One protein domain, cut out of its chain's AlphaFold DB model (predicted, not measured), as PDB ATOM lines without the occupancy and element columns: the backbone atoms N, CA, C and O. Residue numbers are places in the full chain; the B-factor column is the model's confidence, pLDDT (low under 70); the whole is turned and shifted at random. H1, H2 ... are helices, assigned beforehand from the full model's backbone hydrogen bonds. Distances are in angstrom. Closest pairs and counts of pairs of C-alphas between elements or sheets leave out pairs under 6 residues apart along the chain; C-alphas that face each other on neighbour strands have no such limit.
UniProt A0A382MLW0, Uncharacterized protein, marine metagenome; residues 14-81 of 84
ATOM      1  N   VAL A  14     185.132 304.992 274.041       92.00
ATOM      2  CA  VAL A  14     186.406 304.277 274.205       92.00
ATOM      3  C   VAL A  14     186.486 303.098 273.239       92.00
ATOM      4  O   VAL A  14     187.520 302.892 272.603       92.00
ATOM      5  N   ALA A  15     185.388 302.351 273.086       93.50
ATOM      6  CA  ALA A  15     185.314 301.260 272.119       93.50
ATOM      7  C   ALA A  15     185.519 301.777 270.688       93.50
ATOM      8  O   ALA A  15     186.298 301.196 269.934       93.50
ATOM      9  N   GLN A  16     184.882 302.895 270.333       92.75
ATOM     10  CA  GLN A  16     185.025 303.517 269.020       92.75
ATOM     11  C   GLN A  16     186.475 303.944 268.752       92.75
ATOM     12  O   GLN A  16     187.050 303.551 267.742       92.75
ATOM     13  N   ILE A  17     187.110 304.650 269.697       92.44
ATOM     14  CA  ILE A  17     188.520 305.060 269.586       92.44
ATOM     15  C   ILE A  17     189.439 303.844 269.398       92.44
ATOM     16  O   ILE A  17     190.340 303.869 268.558       92.44
ATOM     17  N   PHE A  18     189.209 302.758 270.144       90.50
ATOM     18  CA  PHE A  18     189.975 301.522 269.980       90.50
ATOM     19  C   PHE A  18     189.810 300.935 268.571       90.50
ATOM     20  O   PHE A  18     190.807 300.607 267.919       90.50
ATOM     21  N   TRP A  19     188.572 300.839 268.078       90.19
ATOM     22  CA  TRP A  19     188.264 300.288 266.756       90.19
ATOM     23  C   TRP A  19     188.705 301.170 265.589       90.19
ATOM     24  O   TRP A  19     188.933 300.632 264.506       90.19
ATOM     25  N   ASP A  20     188.898 302.467 265.805       94.06
ATOM     26  CA  ASP A  20     189.410 303.397 264.794       94.06
ATOM     27  C   ASP A  20     190.942 303.521 264.826       94.06
ATOM     28  O   ASP A  20     191.563 303.989 263.871       94.06
ATOM     29  N   SER A  21     191.584 303.060 265.904       91.19
ATOM     30  CA  SER A  21     193.038 303.120 266.056       91.19
ATOM     31  C   SER A  21     193.784 302.174 265.104       91.19
ATOM     32  O   SER A  21     193.245 301.165 264.629       91.19
ATOM     33  N   SER A  22     195.056 302.485 264.838       93.81
ATOM     34  CA  SER A  22     195.929 301.666 263.991       93.81
ATOM     35  C   SER A  22     196.198 300.286 264.609       93.81
ATOM     36  O   SER A  22     196.046 300.075 265.814       93.81
ATOM     37  N   SER A  23     196.650 299.330 263.793       88.12
ATOM     38  CA  SER A  23     197.062 298.007 264.285       88.12
ATOM     39  C   SER A  23     198.180 298.090 265.332       88.12
ATOM     40  O   SER A  23     198.163 297.325 266.293       88.12
ATOM     41  N   GLU A  24     199.108 299.039 265.178       85.44
ATOM     42  CA  GLU A  24     200.182 299.312 266.139       85.44
ATOM     43  C   GLU A  24     199.613 299.776 267.488       85.44
ATOM     44  O   GLU A  24     199.960 299.221 268.530       85.44
ATOM     45  N   SER A  25     198.667 300.721 267.483       86.69
ATOM     46  CA  SER A  25     198.010 301.192 268.708       86.69
ATOM     47  C   SER A  25     197.210 300.086 269.398       86.69
ATOM     48  O   SER A  25     197.295 299.934 270.616       86.69
ATOM     49  N   ARG A  26     196.490 299.246 268.645       89.81
ATOM     50  CA  ARG A  26     195.780 298.098 269.234       89.81
ATOM     51  C   ARG A  26     196.741 297.082 269.841       89.81
ATOM     52  O   ARG A  26     196.452 296.558 270.911       89.81
ATOM     53  N   GLN A  27     197.894 296.834 269.216       86.94
ATOM     54  CA  GLN A  27     198.931 295.971 269.791       86.94
ATOM     55  C   GLN A  27     199.491 296.531 271.102       86.94
ATOM     56  O   GLN A  27     199.682 295.768 272.050       86.94
ATOM     57  N   GLN A  28     199.709 297.846 271.185       87.00
ATOM     58  CA  GLN A  28     200.139 298.497 272.426       87.00
ATOM     59  C   GLN A  28     199.100 298.322 273.539       87.00
ATOM     60  O   GLN A  28     199.459 297.956 274.657       87.00
ATOM     61  N   ILE A  29     197.814 298.503 273.223       89.06
ATOM     62  CA  ILE A  29     196.710 298.314 274.175       89.06
ATOM     63  C   ILE A  29     196.627 296.852 274.638       89.06
ATOM     64  O   ILE A  29     196.531 296.596 275.836       89.06
ATOM     65  N   THR A  30     196.755 295.880 273.730       85.88
ATOM     66  CA  THR A  30     196.828 294.452 274.091       85.88
ATOM     67  C   THR A  30     198.021 294.152 275.005       85.88
ATOM     68  O   THR A  30     197.893 293.377 275.956       85.88
ATOM     69  N   GLY A  31     199.176 294.774 274.754       86.75
ATOM     70  CA  GLY A  31     200.357 294.659 275.613       86.75
ATOM     71  C   GLY A  31     200.111 295.227 277.010       86.75
ATOM     72  O   GLY A  31     200.436 294.576 278.000       86.75
ATOM     73  N   PHE A  32     199.462 296.389 277.097       87.56
ATOM     74  CA  PHE A  32     199.077 296.994 278.370       87.56
ATOM     75  C   PHE A  32     198.123 296.095 279.169       87.56
ATOM     76  O   PHE A  32     198.384 295.817 280.336       87.56
ATOM     77  N   ILE A  33     197.067 295.578 278.530       87.19
ATOM     78  CA  ILE A  33     196.109 294.657 279.163       87.19
ATOM     79  C   ILE A  33     196.817 293.393 279.659       87.19
ATOM     80  O   ILE A  33     196.520 292.914 280.753       87.19
ATOM     81  N   SER A  34     197.766 292.868 278.878       82.31
ATOM     82  CA  SER A  34     198.535 291.677 279.246       82.31
ATOM     83  C   SER A  34     199.361 291.919 280.509       82.31
ATOM     84  O   SER A  34     199.269 291.128 281.443       82.31
ATOM     85  N   VAL A  35     200.098 293.036 280.570       78.75
ATOM     86  CA  VAL A  35     200.901 293.427 281.743       78.75
ATOM     87  C   VAL A  35     200.009 293.627 282.966       78.75
ATOM     88  O   VAL A  35     200.259 293.016 284.004       78.75
ATOM     89  N   TRP A  36     198.936 294.409 282.828       80.81
ATOM     90  CA  TRP A  36     197.981 294.648 283.910       80.81
ATOM     91  C   TRP A  36     197.376 293.340 284.440       80.81
ATOM     92  O   TRP A  36     197.351 293.111 285.645       80.81
ATOM     93  N   SER A  37     196.981 292.425 283.550       74.62
ATOM     94  CA  SER A  37     196.397 291.135 283.942       74.62
ATOM     95  C   SER A  37     197.400 290.247 284.681       74.62
ATOM     96  O   SER A  37     197.037 289.602 285.664       74.62
ATOM     97  N   SER A  38     198.667 290.244 284.263       67.38
ATOM     98  CA  SER A  38     199.733 289.477 284.921       67.38
ATOM     99  C   SER A  38     200.205 290.054 286.258       67.38
ATOM    100  O   SER A  38     200.768 289.315 287.056       67.38
ATOM    101  N   GLU A  39     199.954 291.330 286.570       59.03
ATOM    102  CA  GLU A  39     200.178 291.835 287.937       59.03
ATOM    103  C   GLU A  39     199.211 291.198 288.950       59.03
ATOM    104  O   GLU A  39     199.555 291.034 290.121       59.03
ATOM    105  N   SER A  40     198.035 290.772 288.484       56.38
ATOM    106  CA  SER A  40     197.026 290.036 289.259       56.38
ATOM    107  C   SER A  40     197.346 288.544 289.445       56.38
ATOM    108  O   SER A  40     196.694 287.891 290.259       56.38
ATOM    109  N   ALA A  41     198.337 288.005 288.725       56.84
ATOM    110  CA  ALA A  41     198.783 286.613 288.797       56.84
ATOM    111  C   ALA A  41     200.256 286.565 289.264       56.84
ATOM    112  O   ALA A  41     201.163 286.836 288.476       56.84
ATOM    113  N   PRO A  42     200.541 286.236 290.541       57.16
ATOM    114  CA  PRO A  42     201.884 286.354 291.126       57.16
ATOM    115  C   PRO A  42     202.987 285.597 290.371       57.16
ATOM    116  O   PRO A  42     204.150 285.990 290.418       57.16
ATOM    117  N   GLU A  43     202.615 284.526 289.675       62.94
ATOM    118  CA  GLU A  43     203.494 283.643 288.907       62.94
ATOM    119  C   GLU A  43     203.948 284.208 287.548       62.94
ATOM    120  O   GLU A  43     204.980 283.778 287.037       62.94
ATOM    121  N   ASP A  44     203.274 285.237 287.017       62.88
ATOM    122  CA  ASP A  44     203.566 285.823 285.697       62.88
ATOM    123  C   ASP A  44     204.156 287.242 285.755       62.88
ATOM    124  O   ASP A  44     204.511 287.829 284.727       62.88
ATOM    125  N   ARG A  45     204.326 287.804 286.956       66.31
ATOM    126  CA  ARG A  45     204.797 289.183 287.155       66.31
ATOM    127  C   ARG A  45     206.182 289.448 286.559       66.31
ATOM    128  O   ARG A  45     206.419 290.517 286.000       66.31
ATOM    129  N   GLU A  46     207.116 288.503 286.655       72.69
ATOM    130  CA  GLU A  46     208.455 288.682 286.071       72.69
ATOM    131  C   GLU A  46     208.405 288.747 284.542       72.69
ATOM    132  O   GLU A  46     209.068 289.589 283.928       72.69
ATOM    133  N   LYS A  47     207.558 287.914 283.927       74.81
ATOM    134  CA  LYS A  47     207.321 287.922 282.483       74.81
ATOM    135  C   LYS A  47     206.642 289.223 282.046       74.81
ATOM    136  O   LYS A  47     207.067 289.824 281.064       74.81
ATOM    137  N   ALA A  48     205.662 289.699 282.812       71.44
ATOM    138  CA  ALA A  48     204.994 290.983 282.606       71.44
ATOM    139  C   ALA A  48     205.976 292.154 282.554       71.44
ATOM    140  O   ALA A  48     205.971 292.967 281.629       71.44
ATOM    141  N   VAL A  49     206.861 292.215 283.551       78.38
ATOM    142  CA  VAL A  49     207.878 293.260 283.667       78.38
ATOM    143  C   VAL A  49     208.874 293.167 282.512       78.38
ATOM    144  O   VAL A  49     209.302 294.198 281.990       78.38
ATOM    145  N   ALA A  50     209.244 291.956 282.087       78.12
ATOM    146  CA  ALA A  50     210.104 291.756 280.925       78.12
ATOM    147  C   ALA A  50     209.437 292.234 279.622       78.12
ATOM    148  O   ALA A  50     210.070 292.947 278.838       78.12
ATOM    149  N   ASP A  51     208.157 291.912 279.422       80.06
ATOM    150  CA  ASP A  51     207.378 292.336 278.256       80.06
ATOM    151  C   ASP A  51     207.200 293.861 278.220       80.06
ATOM    152  O   ASP A  51     207.425 294.483 277.178       80.06
ATOM    153  N   LEU A  52     206.908 294.490 279.363       78.31
ATOM    154  CA  LEU A  52     206.827 295.946 279.478       78.31
ATOM    155  C   LEU A  52     208.167 296.615 279.143       78.31
ATOM    156  O   LEU A  52     208.209 297.534 278.326       78.31
ATOM    157  N   LYS A  53     209.276 296.136 279.722       79.56
ATOM    158  CA  LYS A  53     210.622 296.663 279.434       79.56
ATOM    159  C   LYS A  53     210.960 296.574 277.950       79.56
ATOM    160  O   LYS A  53     211.550 297.506 277.403       79.56
ATOM    161  N   ARG A  54     210.581 295.474 277.296       87.94
ATOM    162  CA  ARG A  54     210.775 295.289 275.855       87.94
ATOM    163  C   ARG A  54     209.976 296.320 275.053       87.94
ATOM    164  O   ARG A  54     210.564 297.006 274.225       87.94
ATOM    165  N   ILE A  55     208.684 296.482 275.344       86.62
ATOM    166  CA  ILE A  55     207.814 297.453 274.657       86.62
ATOM    167  C   ILE A  55     208.323 298.886 274.851       86.62
ATOM    168  O   ILE A  55     208.409 299.653 273.891       86.62
ATOM    169  N   MET A  56     208.703 299.253 276.078       82.06
ATOM    170  CA  MET A  56     209.255 300.578 276.379       82.06
ATOM    171  C   MET A  56     210.550 300.837 275.606       82.06
ATOM    172  O   MET A  56     210.735 301.931 275.077       82.06
ATOM    173  N   LYS A  57     211.427 299.832 275.498       86.44
ATOM    174  CA  LYS A  57     212.662 299.932 274.716       86.44
ATOM    175  C   LYS A  57     212.372 300.131 273.226       86.44
ATOM    176  O   LYS A  57     212.898 301.069 272.641       86.44
ATOM    177  N   GLU A  58     211.514 299.303 272.635       89.19
ATOM    178  CA  GLU A  58     211.119 299.414 271.221       89.19
ATOM    179  C   GLU A  58     210.488 300.782 270.922       89.19
ATOM    180  O   GLU A  58     210.805 301.428 269.921       89.19
ATOM    181  N   THR A  59     209.642 301.266 271.834       84.25
ATOM    182  CA  THR A  59     209.015 302.588 271.734       84.25
ATOM    183  C   THR A  59     210.056 303.704 271.813       84.25
ATOM    184  O   THR A  59     210.030 304.616 270.990       84.25
ATOM    185  N   GLY A  60     211.004 303.615 272.751       83.81
ATOM    186  CA  GLY A  60     212.101 304.572 272.891       83.81
ATOM    187  C   GLY A  60     213.019 304.609 271.668       83.81
ATOM    188  O   GLY A  60     213.372 305.684 271.189       83.81
ATOM    189  N   GLU A  61     213.352 303.453 271.098       88.19
ATOM    190  CA  GLU A  61     214.155 303.367 269.872       88.19
ATOM    191  C   GLU A  61     213.419 303.971 268.667       88.19
ATOM    192  O   GLU A  61     214.011 304.695 267.864       88.19
ATOM    193  N   ASN A  62     212.115 303.715 268.536       87.44
ATOM    194  CA  ASN A  62     211.299 304.298 267.470       87.44
ATOM    195  C   ASN A  62     211.119 305.810 267.637       87.44
ATOM    196  O   ASN A  62     211.165 306.543 266.648       87.44
ATOM    197  N   ALA A  63     210.960 306.283 268.871       84.88
ATOM    198  CA  ALA A  63     210.944 307.696 269.215       84.88
ATOM    199  C   ALA A  63     212.253 308.382 268.793       84.88
ATOM    200  O   ALA A  63     212.219 309.367 268.053       84.88
ATOM    201  N   GLN A  64     213.403 307.816 269.164       85.00
ATOM    202  CA  GLN A  64     214.719 308.341 268.786       85.00
ATOM    203  C   GLN A  64     214.911 308.402 267.268       85.00
ATOM    204  O   GLN A  64     215.344 309.428 266.745       85.00
ATOM    205  N   LYS A  65     214.513 307.354 266.532       88.94
ATOM    206  CA  LYS A  65     214.537 307.352 265.054       88.94
ATOM    207  C   LYS A  65     213.686 308.467 264.440       88.94
ATOM    208  O   LYS A  65     213.977 308.909 263.333       88.94
ATOM    209  N   ARG A  66     212.639 308.908 265.139       89.19
ATOM    210  CA  ARG A  66     211.755 310.008 264.728       89.19
ATOM    211  C   ARG A  66     212.228 311.380 265.230       89.19
ATOM    212  O   ARG A  66     211.492 312.349 265.096       89.19
ATOM    213  N   GLY A  67     213.443 311.471 265.776       86.12
ATOM    214  CA  GLY A  67     214.044 312.724 266.238       86.12
ATOM    215  C   GLY A  67     213.736 313.079 267.693       86.12
ATOM    216  O   GLY A  67     214.118 314.155 268.140       86.12
ATOM    217  N   MET A  68     213.085 312.192 268.450       82.00
ATOM    218  CA  MET A  68     212.899 312.364 269.890       82.00
ATOM    219  C   MET A  68     214.183 311.946 270.612       82.00
ATOM    220  O   MET A  68     214.342 310.797 271.033       82.00
ATOM    221  N   THR A  69     215.140 312.872 270.671       85.12
ATOM    222  CA  THR A  69     216.384 312.707 271.430       85.12
ATOM    223  C   THR A  69     216.153 313.001 272.908       85.12
ATOM    224  O   THR A  69     215.085 313.464 273.313       85.12
ATOM    225  N   LYS A  70     217.163 312.707 273.730       79.94
ATOM    226  CA  LYS A  70     217.114 313.014 275.157       79.94
ATOM    227  C   LYS A  70     216.935 314.517 275.384       79.94
ATOM    228  O   LYS A  70     216.088 314.884 276.184       79.94
ATOM    229  N   GLU A  71     217.658 315.345 274.634       83.38
ATOM    230  CA  GLU A  71     217.562 316.803 274.734       83.38
ATOM    231  C   GLU A  71     216.153 317.293 274.369       83.38
ATOM    232  O   GLU A  71     215.551 318.052 275.112       83.38
ATOM    233  N   VAL A  72     215.566 316.774 273.282       83.12
ATOM    234  CA  VAL A  72     214.193 317.133 272.873       83.12
ATOM    235  C   VAL A  72     213.163 316.716 273.926       83.12
ATOM    236  O   VAL A  72     212.194 317.432 274.169       83.12
ATOM    237  N   LEU A  73     213.345 315.552 274.552       81.12
ATOM    238  CA  LEU A  73     212.474 315.104 275.636       81.12
ATOM    239  C   LEU A  73     212.621 315.991 276.881       81.12
ATOM    240  O   LEU A  73     211.614 316.312 277.507       81.12
ATOM    241  N   GLU A  74     213.848 316.383 277.228       84.56
ATOM    242  CA  GLU A  74     214.138 317.302 278.335       84.56
ATOM    243  C   GLU A  74     213.494 318.674 278.088       84.56
ATOM    244  O   GLU A  74     212.748 319.140 278.946       84.56
ATOM    245  N   ASP A  75     213.629 319.233 276.884       86.12
ATOM    246  CA  ASP A  75     212.992 320.497 276.491       86.12
ATOM    247  C   ASP A  75     211.458 320.439 276.618       86.12
ATOM    248  O   ASP A  75     210.823 321.366 277.124       86.12
ATOM    249  N   ILE A  76     210.837 319.332 276.188       83.81
ATOM    250  CA  ILE A  76     209.385 319.124 276.314       83.81
ATOM    251  C   ILE A  76     208.971 319.031 277.787       83.81
ATOM    252  O   ILE A  76     207.930 319.573 278.170       83.81
ATOM    253  N   LEU A  77     209.744 318.329 278.619       83.81
ATOM    254  CA  LEU A  77     209.437 318.163 280.040       83.81
ATOM    255  C   LEU A  77     209.587 319.482 280.802       83.81
ATOM    256  O   LEU A  77     208.711 319.816 281.595       83.81
ATOM    257  N   GLU A  78     210.639 320.251 280.534       85.75
ATOM    258  CA  GLU A  78     210.862 321.569 281.135       85.75
ATOM    259  C   GLU A  78     209.798 322.583 280.696       85.75
ATOM    260  O   GLU A  78     209.249 323.308 281.530       85.75
ATOM    261  N   ALA A  79     209.415 322.583 279.415       76.56
ATOM    262  CA  ALA A  79     208.352 323.450 278.905       76.56
ATOM    263  C   ALA A  79     206.994 323.202 279.590       76.56
ATOM    264  O   ALA A  79     206.202 324.131 279.747       76.56
ATOM    265  N   ASN A  80     206.732 321.969 280.032       65.25
ATOM    266  CA  ASN A  80     205.496 321.590 280.720       65.25
ATOM    267  C   ASN A  80     205.578 321.679 282.259       65.25
ATOM    268  O   ASN A  80     204.559 321.506 282.923       65.25
ATOM    269  N   GLN A  81     206.744 321.985 282.841       59.28
ATOM    270  CA  GLN A  81     206.898 322.212 284.288       59.28
ATOM    271  C   GLN A  81     206.537 323.641 284.732       59.28
ATOM    272  O   GLN A  81     206.368 323.878 285.922       59.28
TER     273      GLN A  81
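What this domain is: This is residues 14 to 81 of the 84 residues of an uncharacterized protein of marine metagenome (UniProt A0A382MLW0). H3, the longest helix, and H2 form a loose helical hairpin shaped as a V, touching near their link. Short H1, joined by a tight link to H2 at the open end of the V, runs the opposite way to H2 and is near it without clearly touching, while H4, joined by a tight link to H3 at the open end of the other arm, touches no helix. The 68 printed residues, with four named helices in the order H1, H2, H3, H4 and no named strand, are all helix in class. The whole is loose, with a radius of gyration of the C-alphas of 15.1 A and spans of 39 by 31 by 25 A.

Where its parts are: H3, residues 45 to 65, is 30.2 A long, from C-alpha 45 at (204.797, 289.183, 287.155). H2, residues 23 to 39, is 24.6 A long. H4, residues 70 to 81, is 16.5 A long and ends at C-alpha 81, (206.898, 322.212, 284.288). H1, residues 14 to 20, is 9.9 A long.

How they stand to each other: H3 touches H2 with residues 45 to 52 alone, at a shallow tilt of 29 degrees, opposite ways; the closest C-alphas, of Val 35 and Ala 48, are 4.8 A apart. H1 and H2 are close but not clearly touching, C-alphas 18 and 26 being closest at 6.8 A. H3 and H4 are only just apart, at 8.3 A. In H1, H2, H3 and H4 every O i to N i+4 pair is within hydrogen-bond range.

The domain as a whole: The C-alphas of Glu 43 and Ala 79, the two farthest apart, are 41.3 A apart. The printed part has no cut, and its three links are tight. Residues 19 to 25 stand free. The pLDDT is under 70 at residues 38 to 45 and 80 to 81.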